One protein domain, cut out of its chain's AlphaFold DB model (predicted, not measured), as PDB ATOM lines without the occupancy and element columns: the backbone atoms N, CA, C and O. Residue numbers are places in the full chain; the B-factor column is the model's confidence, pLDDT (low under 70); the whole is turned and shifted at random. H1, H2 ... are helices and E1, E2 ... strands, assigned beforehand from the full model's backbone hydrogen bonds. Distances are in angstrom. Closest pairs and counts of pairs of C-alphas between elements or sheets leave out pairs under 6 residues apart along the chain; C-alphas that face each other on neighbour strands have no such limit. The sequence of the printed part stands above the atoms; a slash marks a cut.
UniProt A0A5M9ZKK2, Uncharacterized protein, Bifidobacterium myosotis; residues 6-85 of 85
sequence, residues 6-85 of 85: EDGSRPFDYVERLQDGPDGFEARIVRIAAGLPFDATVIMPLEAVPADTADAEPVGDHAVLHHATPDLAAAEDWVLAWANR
ATOM      1  N   GLU A   6     160.022 151.418 149.092       52.41
ATOM      2  CA  GLU A   6     161.315 151.292 148.401       52.41
ATOM      3  C   GLU A   6     161.659 149.815 148.071       52.41
ATOM      4  O   GLU A   6     161.559 148.938 148.934       52.41
ATOM      5  N   ASP A   7     162.066 149.517 146.826       53.94
ATOM      6  CA  ASP A   7     162.448 148.171 146.336       53.94
ATOM      7  C   ASP A   7     163.935 148.140 145.930       53.94
ATOM      8  O   ASP A   7     164.321 148.671 144.890       53.94
ATOM      9  N   GLY A   8     164.777 147.493 146.746       49.88
ATOM     10  CA  GLY A   8     166.241 147.474 146.600       49.88
ATOM     11  C   GLY A   8     166.829 146.379 145.696       49.88
ATOM     12  O   GLY A   8     168.006 146.047 145.834       49.88
ATOM     13  N   SER A   9     166.044 145.746 144.816       50.19
ATOM     14  CA  SER A   9     166.474 144.516 144.126       50.19
ATOM     15  C   SER A   9     167.106 144.672 142.721       50.19
ATOM     16  O   SER A   9     167.506 143.651 142.153       50.19
ATOM     17  N   ARG A  10     167.200 145.874 142.105       54.41
ATOM     18  CA  ARG A  10     167.500 146.061 140.648       54.41
ATOM     19  C   ARG A  10     168.254 147.392 140.321       54.41
ATOM     20  O   ARG A  10     168.335 148.231 141.203       54.41
ATOM     21  N   PRO A  11     168.835 147.601 139.105       64.06
ATOM     22  CA  PRO A  11     169.977 148.493 138.773       64.06
ATOM     23  C   PRO A  11     169.659 149.998 138.717       64.06
ATOM     24  O   PRO A  11     170.309 150.752 137.996       64.06
ATOM     25  N   PHE A  12     168.632 150.411 139.439       65.88
ATOM     26  CA  PHE A  12     168.218 151.790 139.572       65.88
ATOM     27  C   PHE A  12     168.674 152.267 140.945       65.88
ATOM     28  O   PHE A  12     168.473 151.590 141.947       65.88
ATOM     29  N   ASP A  13     169.297 153.433 140.976       82.00
ATOM     30  CA  ASP A  13     169.658 154.126 142.210       82.00
ATOM     31  C   ASP A  13     168.418 154.635 142.974       82.00
ATOM     32  O   ASP A  13     168.503 154.926 144.161       82.00
ATOM     33  N   TYR A  14     167.263 154.726 142.304       85.31
ATOM     34  CA  TYR A  14     165.987 155.085 142.918       85.31
ATOM     35  C   TYR A  14     164.815 154.376 142.243       85.31
ATOM     36  O   TYR A  14     164.749 154.348 141.010       85.31
ATOM     37  N   VAL A  15     163.872 153.862 143.036       89.31
ATOM     38  CA  VAL A  15     162.587 153.333 142.560       89.31
ATOM     39  C   VAL A  15     161.500 153.634 143.585       89.31
ATOM     40  O   VAL A  15     161.572 153.167 144.718       89.31
ATOM     41  N   GLU A  16     160.446 154.304 143.139       89.62
ATOM     42  CA  GLU A  16     159.191 154.447 143.867       89.62
ATOM     43  C   GLU A  16     158.015 153.991 143.018       89.62
ATOM     44  O   GLU A  16     158.038 154.064 141.788       89.62
ATOM     45  N   ARG A  17     156.975 153.498 143.689       91.00
ATOM     46  CA  ARG A  17     155.713 153.099 143.067       91.00
ATOM     47  C   ARG A  17     154.563 153.709 143.838       91.00
ATOM     48  O   ARG A  17     154.542 153.609 145.065       91.00
ATOM     49  N   LEU A  18     153.616 154.300 143.120       88.19
ATOM     50  CA  LEU A  18     152.401 154.805 143.739       88.19
ATOM     51  C   LEU A  18     151.588 153.624 144.280       88.19
ATOM     52  O   LEU A  18     151.313 152.669 143.555       88.19
ATOM     53  N   GLN A  19     151.222 153.694 145.558       86.69
ATOM     54  CA  GLN A  19     150.285 152.761 146.181       86.69
ATOM     55  C   GLN A  19     148.894 153.387 146.248       86.69
ATOM     56  O   GLN A  19     148.772 154.601 146.409       86.69
ATOM     57  N   ASP A  20     147.864 152.544 146.160       84.81
ATOM     58  CA  ASP A  20     146.454 152.933 146.282       84.81
ATOM     59  C   ASP A  20     146.001 153.998 145.261       84.81
ATOM     60  O   ASP A  20     145.230 154.902 145.585       84.81
ATOM     61  N   GLY A  21     146.491 153.898 144.019       81.88
ATOM     62  CA  GLY A  21     145.976 154.686 142.897       81.88
ATOM     63  C   GLY A  21     144.546 154.281 142.497       81.88
ATOM     64  O   GLY A  21     144.032 153.271 142.984       81.88
ATOM     65  N   PRO A  22     143.889 155.054 141.611       86.62
ATOM     66  CA  PRO A  22     142.613 154.662 141.011       86.62
ATOM     67  C   PRO A  22     142.667 153.268 140.364       86.62
ATOM     68  O   PRO A  22     143.731 152.805 139.955       86.62
ATOM     69  N   ASP A  23     141.517 152.605 140.225       87.19
ATOM     70  CA  ASP A  23     141.455 151.279 139.599       87.19
ATOM     71  C   ASP A  23     142.049 151.305 138.177       87.19
ATOM     72  O   ASP A  23     141.661 152.115 137.335       87.19
ATOM     73  N   GLY A  24     143.004 150.407 137.913       87.75
ATOM     74  CA  GLY A  24     143.720 150.320 136.634       87.75
ATOM     75  C   GLY A  24     144.851 151.340 136.454       87.75
ATOM     76  O   GLY A  24     145.524 151.312 135.427       87.75
ATOM     77  N   PHE A  25     145.084 152.219 137.432       92.88
ATOM     78  CA  PHE A  25     146.177 153.185 137.416       92.88
ATOM     79  C   PHE A  25     147.413 152.625 138.123       92.88
ATOM     80  O   PHE A  25     147.379 152.274 139.303       92.88
ATOM     81  N   GLU A  26     148.541 152.629 137.426       94.31
ATOM     82  CA  GLU A  26     149.850 152.335 137.997       94.31
ATOM     83  C   GLU A  26     150.794 153.504 137.736       94.31
ATOM     84  O   GLU A  26     150.788 154.107 136.664       94.31
ATOM     85  N   ALA A  27     151.661 153.813 138.697       94.38
ATOM     86  CA  ALA A  27     152.727 154.772 138.468       94.38
ATOM     87  C   ALA A  27     154.018 154.361 139.159       94.38
ATOM     88  O   ALA A  27     154.015 153.767 140.242       94.38
ATOM     89  N   ARG A  28     155.133 154.710 138.524       94.69
ATOM     90  CA  ARG A  28     156.478 154.511 139.057       94.69
ATOM     91  C   ARG A  28     157.350 155.721 138.780       94.69
ATOM     92  O   ARG A  28     157.206 156.357 137.744       94.69
ATOM     93  N   ILE A  29     158.299 155.975 139.666       95.62
ATOM     94  CA  ILE A  29     159.372 156.946 139.468       95.62
ATOM     95  C   ILE A  29     160.681 156.187 139.605       95.62
ATOM     96  O   ILE A  29     160.885 155.473 140.587       95.62
ATOM     97  N   VAL A  30     161.565 156.296 138.619       94.38
ATOM     98  CA  VAL A  30     162.854 155.600 138.632       94.38
ATOM     99  C   VAL A  30     164.001 156.558 138.351       94.38
ATOM    100  O   VAL A  30     163.874 157.474 137.547       94.38
ATOM    101  N   ARG A  31     165.161 156.315 138.958       93.56
ATOM    102  CA  ARG A  31     166.430 156.936 138.559       93.56
ATOM    103  C   ARG A  31     167.457 155.846 138.336       93.56
ATOM    104  O   ARG A  31     167.744 155.066 139.236       93.56
ATOM    105  N   ILE A  32     168.032 155.804 137.138       88.38
ATOM    106  CA  ILE A  32     169.000 154.760 136.766       88.38
ATOM    107  C   ILE A  32     170.289 154.892 137.584       88.38
ATOM    108  O   ILE A  32     170.769 153.907 138.131       88.38
ATOM    109  N   ALA A  33     170.837 156.101 137.703       87.56
ATOM    110  CA  ALA A  33     172.053 156.369 138.465       87.56
ATOM    111  C   ALA A  33     172.021 157.777 139.070       87.56
ATOM    112  O   ALA A  33     171.350 158.669 138.544       87.56
ATOM    113  N   ALA A  34     172.781 157.993 140.144       85.69
ATOM    114  CA  ALA A  34     172.916 159.307 140.762       85.69
ATOM    115  C   ALA A  34     173.338 160.379 139.735       85.69
ATOM    116  O   ALA A  34     174.253 160.176 138.937       85.69
ATOM    117  N   GLY A  35     172.661 161.529 139.760       85.50
ATOM    118  CA  GLY A  35     172.906 162.638 138.831       85.50
ATOM    119  C   GLY A  35     172.208 162.522 137.471       85.50
ATOM    120  O   GLY A  35     172.274 163.471 136.692       85.50
ATOM    121  N   LEU A  36     171.523 161.408 137.185       91.62
ATOM    122  CA  LEU A  36     170.594 161.322 136.055       91.62
ATOM    123  C   LEU A  36     169.194 161.818 136.455       91.62
ATOM    124  O   LEU A  36     168.851 161.764 137.640       91.62
ATOM    125  N   PRO A  37     168.377 162.278 135.490       94.69
ATOM    126  CA  PRO A  37     166.982 162.615 135.743       94.69
ATOM    127  C   PRO A  37     166.181 161.427 136.287       94.69
ATOM    128  O   PRO A  37     166.490 160.265 136.004       94.69
ATOM    129  N   PHE A  38     165.129 161.745 137.032       95.19
ATOM    130  CA  PHE A  38     164.058 160.816 137.354       95.19
ATOM    131  C   PHE A  38     163.158 160.641 136.130       95.19
ATOM    132  O   PHE A  38     162.848 161.613 135.443       95.19
ATOM    133  N   ASP A  39     162.739 159.408 135.877       96.56
ATOM    134  CA  ASP A  39     161.720 159.050 134.896       96.56
ATOM    135  C   ASP A  39     160.455 158.650 135.652       96.56
ATOM    136  O   ASP A  39     160.427 157.626 136.342       96.56
ATOM    137  N   ALA A  40     159.429 159.489 135.562       96.38
ATOM    138  CA  ALA A  40     158.089 159.168 136.008       96.38
ATOM    139  C   ALA A  40     157.344 158.469 134.871       96.38
ATOM    140  O   ALA A  40     157.248 158.990 133.761       96.38
ATOM    141  N   THR A  41     156.792 157.295 135.154       96.38
ATOM    142  CA  THR A  41     155.920 156.553 134.249       96.38
ATOM    143  C   THR A  41     154.535 156.441 134.876       96.38
ATOM    144  O   THR A  41     154.426 156.032 136.033       96.38
ATOM    145  N   VAL A  42     153.490 156.731 134.105       95.69
ATOM    146  CA  VAL A  42     152.092 156.429 134.444       95.69
ATOM    147  C   VAL A  42     151.550 155.430 133.428       95.69
ATOM    148  O   VAL A  42     151.788 155.572 132.232       95.69
ATOM    149  N   ILE A  43     150.823 154.429 133.906       95.12
ATOM    150  CA  ILE A  43     150.086 153.455 133.106       95.12
ATOM    151  C   ILE A  43     148.623 153.548 133.532       95.12
ATOM    152  O   ILE A  43     148.324 153.522 134.724       95.12
ATOM    153  N   MET A  44     147.712 153.678 132.573       94.69
ATOM    154  CA  MET A  44     146.273 153.760 132.838       94.69
ATOM    155  C   MET A  44     145.465 153.081 131.726       94.69
ATOM    156  O   MET A  44     145.999 152.896 130.629       94.69
ATOM    157  N   PRO A  45     144.188 152.727 131.953       94.00
ATOM    158  CA  PRO A  45     143.320 152.211 130.899       94.00
ATOM    159  C   PRO A  45     143.144 153.247 129.783       94.00
ATOM    160  O   PRO A  45     143.077 154.448 130.057       94.00
ATOM    161  N   LEU A  46     143.045 152.807 128.525       92.00
ATOM    162  CA  LEU A  46     142.903 153.721 127.379       92.00
ATOM    163  C   LEU A  46     141.678 154.640 127.494       92.00
ATOM    164  O   LEU A  46     141.734 155.799 127.088       92.00
ATOM    165  N   GLU A  47     140.582 154.145 128.063       90.44
ATOM    166  CA  GLU A  47     139.351 154.902 128.300       90.44
ATOM    167  C   GLU A  47     139.480 155.988 129.376       90.44
ATOM    168  O   GLU A  47     138.654 156.901 129.412       90.44
ATOM    169  N   ALA A  48     140.496 155.896 130.237       88.19
ATOM    170  CA  ALA A  48     140.780 156.879 131.277       88.19
ATOM    171  C   ALA A  48     141.709 158.002 130.784       88.19
ATOM    172  O   ALA A  48     141.876 159.004 131.478       88.19
ATOM    173  N   VAL A  49     142.296 157.868 129.587       89.12
ATOM    174  CA  VAL A  49     143.178 158.887 129.006       89.12
ATOM    175  C   VAL A  49     142.353 160.108 128.580       89.12
ATOM    176  O   VAL A  49     141.475 159.992 127.720       89.12
ATOM    177  N   PRO A  50     142.640 161.310 129.111       86.69
ATOM    178  CA  PRO A  50     141.980 162.534 128.681       86.69
ATOM    179  C   PRO A  50     142.219 162.814 127.196       86.69
ATOM    180  O   PRO A  50     143.338 162.679 126.698       86.69
ATOM    181  N   ALA A  51     141.178 163.259 126.492       84.38
ATOM    182  CA  ALA A  51     141.206 163.456 125.041       84.38
ATOM    183  C   ALA A  51     142.221 164.515 124.554       84.38
ATOM    184  O   ALA A  51     142.563 164.533 123.373       84.38
ATOM    185  N   ASP A  52     142.687 165.402 125.436       85.12
ATOM    186  CA  ASP A  52     143.712 166.417 125.167       85.12
ATOM    187  C   ASP A  52     145.152 165.902 125.348       85.12
ATOM    188  O   ASP A  52     146.112 166.645 125.140       85.12
ATOM    189  N   THR A  53     145.321 164.629 125.708       86.06
ATOM    190  CA  THR A  53     146.625 164.029 125.995       86.06
ATOM    191  C   THR A  53     147.301 163.549 124.715       86.06
ATOM    192  O   THR A  53     147.058 162.441 124.245       86.06
ATOM    193  N   ALA A  54     148.162 164.390 124.140       73.38
ATOM    194  CA  ALA A  54     148.868 164.077 122.896       73.38
ATOM    195  C   ALA A  54     150.001 163.046 123.062       73.38
ATOM    196  O   ALA A  54     150.326 162.343 122.108       73.38
ATOM    197  N   ASP A  55     150.573 162.945 124.264       84.12
ATOM    198  CA  ASP A  55     151.810 162.195 124.523       84.12
ATOM    199  C   ASP A  55     151.567 160.805 125.145       84.12
ATOM    200  O   ASP A  55     152.483 160.190 125.686       84.12
ATOM    201  N   ALA A  56     150.325 160.309 125.110       89.38
ATOM    202  CA  ALA A  56     149.993 158.974 125.599       89.38
ATOM    203  C   ALA A  56     150.317 157.905 124.546       89.38
ATOM    204  O   ALA A  56     149.773 157.917 123.440       89.38
ATOM    205  N   GLU A  57     151.168 156.945 124.901       94.31
ATOM    206  CA  GLU A  57     151.531 155.828 124.033       94.31
ATOM    207  C   GLU A  57     150.611 154.623 124.294       94.31
ATOM    208  O   GLU A  57     150.620 154.075 125.399       94.31
ATOM    209  N   PRO A  58     149.809 154.168 123.313       92.56
ATOM    210  CA  PRO A  58     148.950 153.004 123.497       92.56
ATOM    211  C   PRO A  58     149.772 151.706 123.510       92.56
ATOM    212  O   PRO A  58     150.529 151.416 122.582       92.56
ATOM    213  N   VAL A  59     149.563 150.879 124.534       91.69
ATOM    214  CA  VAL A  59     150.175 149.557 124.708       91.69
ATOM    215  C   VAL A  59     149.076 148.551 125.049       91.69
ATOM    216  O   VAL A  59     148.692 148.377 126.203       91.69
ATOM    217  N   GLY A  60     148.556 147.873 124.021       91.50
ATOM    218  CA  GLY A  60     147.439 146.939 124.181       91.50
ATOM    219  C   GLY A  60     146.149 147.666 124.561       91.50
ATOM    220  O   GLY A  60     145.648 148.472 123.782       91.50
ATOM    221  N   ASP A  61     145.615 147.348 125.734       92.75
ATOM    222  CA  ASP A  61     144.434 147.948 126.366       92.75
ATOM    223  C   ASP A  61     144.766 149.106 127.330       92.75
ATOM    224  O   ASP A  61     143.864 149.717 127.899       92.75
ATOM    225  N   HIS A  62     146.047 149.452 127.473       93.81
ATOM    226  CA  HIS A  62     146.520 150.524 128.347       93.81
ATOM    227  C   HIS A  62     147.182 151.646 127.542       93.81
ATOM    228  O   HIS A  62     147.565 151.477 126.384       93.81
ATOM    229  N   ALA A  63     147.348 152.797 128.180       95.12
ATOM    230  CA  ALA A  63     148.211 153.872 127.733       95.12
ATOM    231  C   ALA A  63     149.343 154.085 128.731       95.12
ATOM    232  O   ALA A  63     149.152 153.968 129.941       95.12
ATOM    233  N   VAL A  64     150.513 154.425 128.203       95.56
ATOM    234  CA  VAL A  64     151.713 154.713 128.976       95.56
ATOM    235  C   VAL A  64     152.129 156.153 128.719       95.56
ATOM    236  O   VAL A  64     152.166 156.604 127.577       95.56
ATOM    237  N   LEU A  65     152.438 156.878 129.789       94.94
ATOM    238  CA  LEU A  65     152.970 158.233 129.743       94.94
ATOM    239  C   LEU A  65     154.300 158.292 130.475       94.94
ATOM    240  O   LEU A  65     154.445 157.702 131.546       94.94
ATOM    241  N   HIS A  66     155.232 159.060 129.923       95.50
ATOM    242  CA  HIS A  66     156.559 159.259 130.488       95.50
ATOM    243  C   HIS A  66     156.844 160.740 130.718       95.50
ATOM    244  O   HIS A  66     156.510 161.591 129.893       95.50
ATOM    245  N   HIS A  67     157.521 161.042 131.820       95.62
ATOM    246  CA  HIS A  67     158.017 162.376 132.107       95.62
ATOM    247  C   HIS A  67     159.382 162.316 132.786       95.62
ATOM    248  O   HIS A  67     159.529 161.763 133.874       95.62
ATOM    249  N   ALA A  68     160.385 162.912 132.141       95.94
ATOM    250  CA  ALA A  68     161.731 163.011 132.683       95.94
ATOM    251  C   ALA A  68     161.954 164.381 133.337       95.94
ATOM    252  O   ALA A  68     161.762 165.418 132.699       95.94
ATOM    253  N   THR A  69     162.421 164.391 134.584       96.00
ATOM    254  CA  THR A  69     162.702 165.618 135.344       96.00
ATOM    255  C   THR A  69     163.924 165.443 136.250       96.00
ATOM    256  O   THR A  69     164.153 164.354 136.777       96.00
ATOM    257  N   PRO A  70     164.768 166.476 136.438       94.50
ATOM    258  CA  PRO A  70     165.906 166.387 137.353       94.50
ATOM    259  C   PRO A  70     165.499 166.348 138.836       94.50
ATOM    260  O   PRO A  70     166.331 165.992 139.669       94.50
ATOM    261  N   ASP A  71     164.264 166.728 139.169       94.81
ATOM    262  CA  ASP A  71     163.784 166.887 140.543       94.81
ATOM    263  C   ASP A  71     162.742 165.824 140.911       94.81
ATOM    264  O   ASP A  71     161.807 165.572 140.149       94.81
ATOM    265  N   LEU A  72     162.909 165.211 142.085       93.00
ATOM    266  CA  LEU A  72     162.012 164.164 142.568       93.00
ATOM    267  C   LEU A  72     160.612 164.708 142.869       93.00
ATOM    268  O   LEU A  72     159.635 164.099 142.449       93.00
ATOM    269  N   ALA A  73     160.507 165.858 143.541       94.19
ATOM    270  CA  ALA A  73     159.208 166.418 143.907       94.19
ATOM    271  C   ALA A  73     158.393 166.772 142.655       94.19
ATOM    272  O   ALA A  73     157.202 166.491 142.583       94.19
ATOM    273  N   ALA A  74     159.049 167.282 141.610       96.06
ATOM    274  CA  ALA A  74     158.412 167.496 140.314       96.06
ATOM    275  C   ALA A  74     157.921 166.189 139.660       96.06
ATOM    276  O   ALA A  74     156.887 166.194 138.991       96.06
ATOM    277  N   ALA A  75     158.643 165.074 139.831       95.19
ATOM    278  CA  ALA A  75     158.217 163.768 139.324       95.19
ATOM    279  C   ALA A  75     156.975 163.259 140.075       95.19
ATOM    280  O   ALA A  75     156.024 162.788 139.450       95.19
ATOM    281  N   GLU A  76     156.968 163.396 141.403       95.12
ATOM    282  CA  GLU A  76     155.837 163.047 142.269       95.12
ATOM    283  C   GLU A  76     154.601 163.892 141.947       95.12
ATOM    284  O   GLU A  76     153.530 163.339 141.700       95.12
ATOM    285  N   ASP A  77     154.752 165.217 141.868       95.31
ATOM    286  CA  ASP A  77     153.672 166.148 141.528       95.31
ATOM    287  C   ASP A  77     153.052 165.812 140.168       95.31
ATOM    288  O   ASP A  77     151.830 165.834 140.011       95.31
ATOM    289  N   TRP A  78     153.883 165.454 139.183       95.06
ATOM    290  CA  TRP A  78     153.411 165.051 137.863       95.06
ATOM    291  C   TRP A  78     152.596 163.750 137.911       95.06
ATOM    292  O   TRP A  78     151.509 163.690 137.334       95.06
ATOM    293  N   VAL A  79     153.065 162.727 138.637       94.38
ATOM    294  CA  VAL A  79     152.318 161.468 138.831       94.38
ATOM    295  C   VAL A  79     150.992 161.722 139.548       94.38
ATOM    296  O   VAL A  79     149.949 161.217 139.127       94.38
ATOM    297  N   LEU A  80     151.008 162.522 140.615       92.50
ATOM    298  CA  LEU A  80     149.812 162.841 141.393       92.50
ATOM    299  C   LEU A  80     148.808 163.663 140.583       92.50
ATOM    300  O   LEU A  80     147.603 163.466 140.736       92.50
ATOM    301  N   ALA A  81     149.263 164.552 139.701       91.56
ATOM    302  CA  ALA A  81     148.374 165.290 138.808       91.56
ATOM    303  C   ALA A  81     147.590 164.354 137.873       91.56
ATOM    304  O   ALA A  81     146.419 164.612 137.599       91.56
ATOM    305  N   TRP A  82     148.202 163.252 137.429       91.44
ATOM    306  CA  TRP A  82     147.528 162.224 136.634       91.44
ATOM    307  C   TRP A  82     146.592 161.343 137.455       91.44
ATOM    308  O   TRP A  82     145.484 161.067 137.010       91.44
ATOM    309  N   ALA A  83     146.999 160.939 138.658       89.06
ATOM    310  CA  ALA A  83     146.161 160.118 139.533       89.06
ATOM    311  C   ALA A  83     144.884 160.841 140.010       89.06
ATOM    312  O   ALA A  83     143.909 160.188 140.369       89.06
ATOM    313  N   ASN A  84     144.892 162.180 140.038       86.06
ATOM    314  CA  ASN A  84     143.760 163.008 140.472       86.06
ATOM    315  C   ASN A  84     142.895 163.547 139.319       86.06
ATOM    316  O   ASN A  84     142.015 164.377 139.570       86.06
ATOM    317  N   ARG A  85     143.189 163.163 138.073       80.00
ATOM    318  CA  ARG A  85     142.482 163.659 136.889       80.00
ATOM    319  C   ARG A  85     141.197 162.896 136.593       80.00
ATOM    320  O   ARG A  85     141.103 161.708 136.962       80.00
TER     321      ARG A  85
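Overview. This is residues 6 to 85 of the 85 residues of an uncharacterized protein of Bifidobacterium myosotis (UniProt A0A5M9ZKK2). One twisted sheet of five antiparallel strands forms a wall, with a single helix, H1, packed along one face; the other face has no named helix over it. The long strands E3 and E5 run side by side, while the short strands E1 and E4 make the two edges. The printed part has 80 residues, with five named strands and then one named helix, in the chain order E1 E2 E3 E4 E5 H1; across the sheet the order is E1 E2 E3 E5 E4, and the class is mixed, helices and strands. The whole is compact, with a radius of gyration of the C-alphas of 12.7 A, yet elongated in outline, spanning 36 by 22 by 22 A.

Arrangement. E1, residues 14 to 17, and E2, residues 26 to 31, form a hairpin, antiparallel at 173 degrees, with N 16 and O 29 2.8 A apart, within hydrogen-bond range. E2 forms another hairpin with E3, residues 38 to 45, at 165 degrees, where N 28 and O 41 are 2.9 A apart. E1, E2 and E3 make a meander, each strand the antiparallel neighbour of the one before. E5, residues 62 to 69, is the antiparallel neighbour of E3 at 162 degrees, with N 40 and O 67 2.8 A apart. E4, residues 57 to 59, forms a hairpin with E5 at 137 degrees, with N 64 and O 57 2.8 A apart; E3 and E4 are apart. H1, residues 72 to 83, is on the sheet at a height over the sheet of 8.6 A; H1 and the sheet are two layers, a helix on one face of a sheet. It lies over E3, only just over that strand alone, as 9 of its C-alphas fall on E3 and 2 on E2, and it runs along the strands, at 6 degrees to E3 on the local plane. The closest C-alphas of E3 and H1 are those of Ala 40 and Ala 75, 5.7 A apart. In H1 every O i to N i+4 pair is within hydrogen-bond range.

Along the chain. E1 begins at C-alpha 14, at (165.987, 155.085, 142.918), and measures 10.5 A. E2 measures 17.2 A, E3 23.4 A, E4 6.5 A and E5 23.2 A from first to last C-alpha. E3 ends at C-alpha 45, at (143.320, 152.211, 130.899). H1 measures 16.6 A and ends at C-alpha 83, at (146.161, 160.118, 139.533).

Size, cuts and confidence. The two C-alphas farthest apart, those of Ser 9 and Ala 51, are 36.9 A apart. The printed part has no cut and ends at the chain's last residue, Arg 85. The link from E3 to E4, 11 residues, is long. Mean pLDDT of the printed part is 88.0; residues 6 to 12 are under 70.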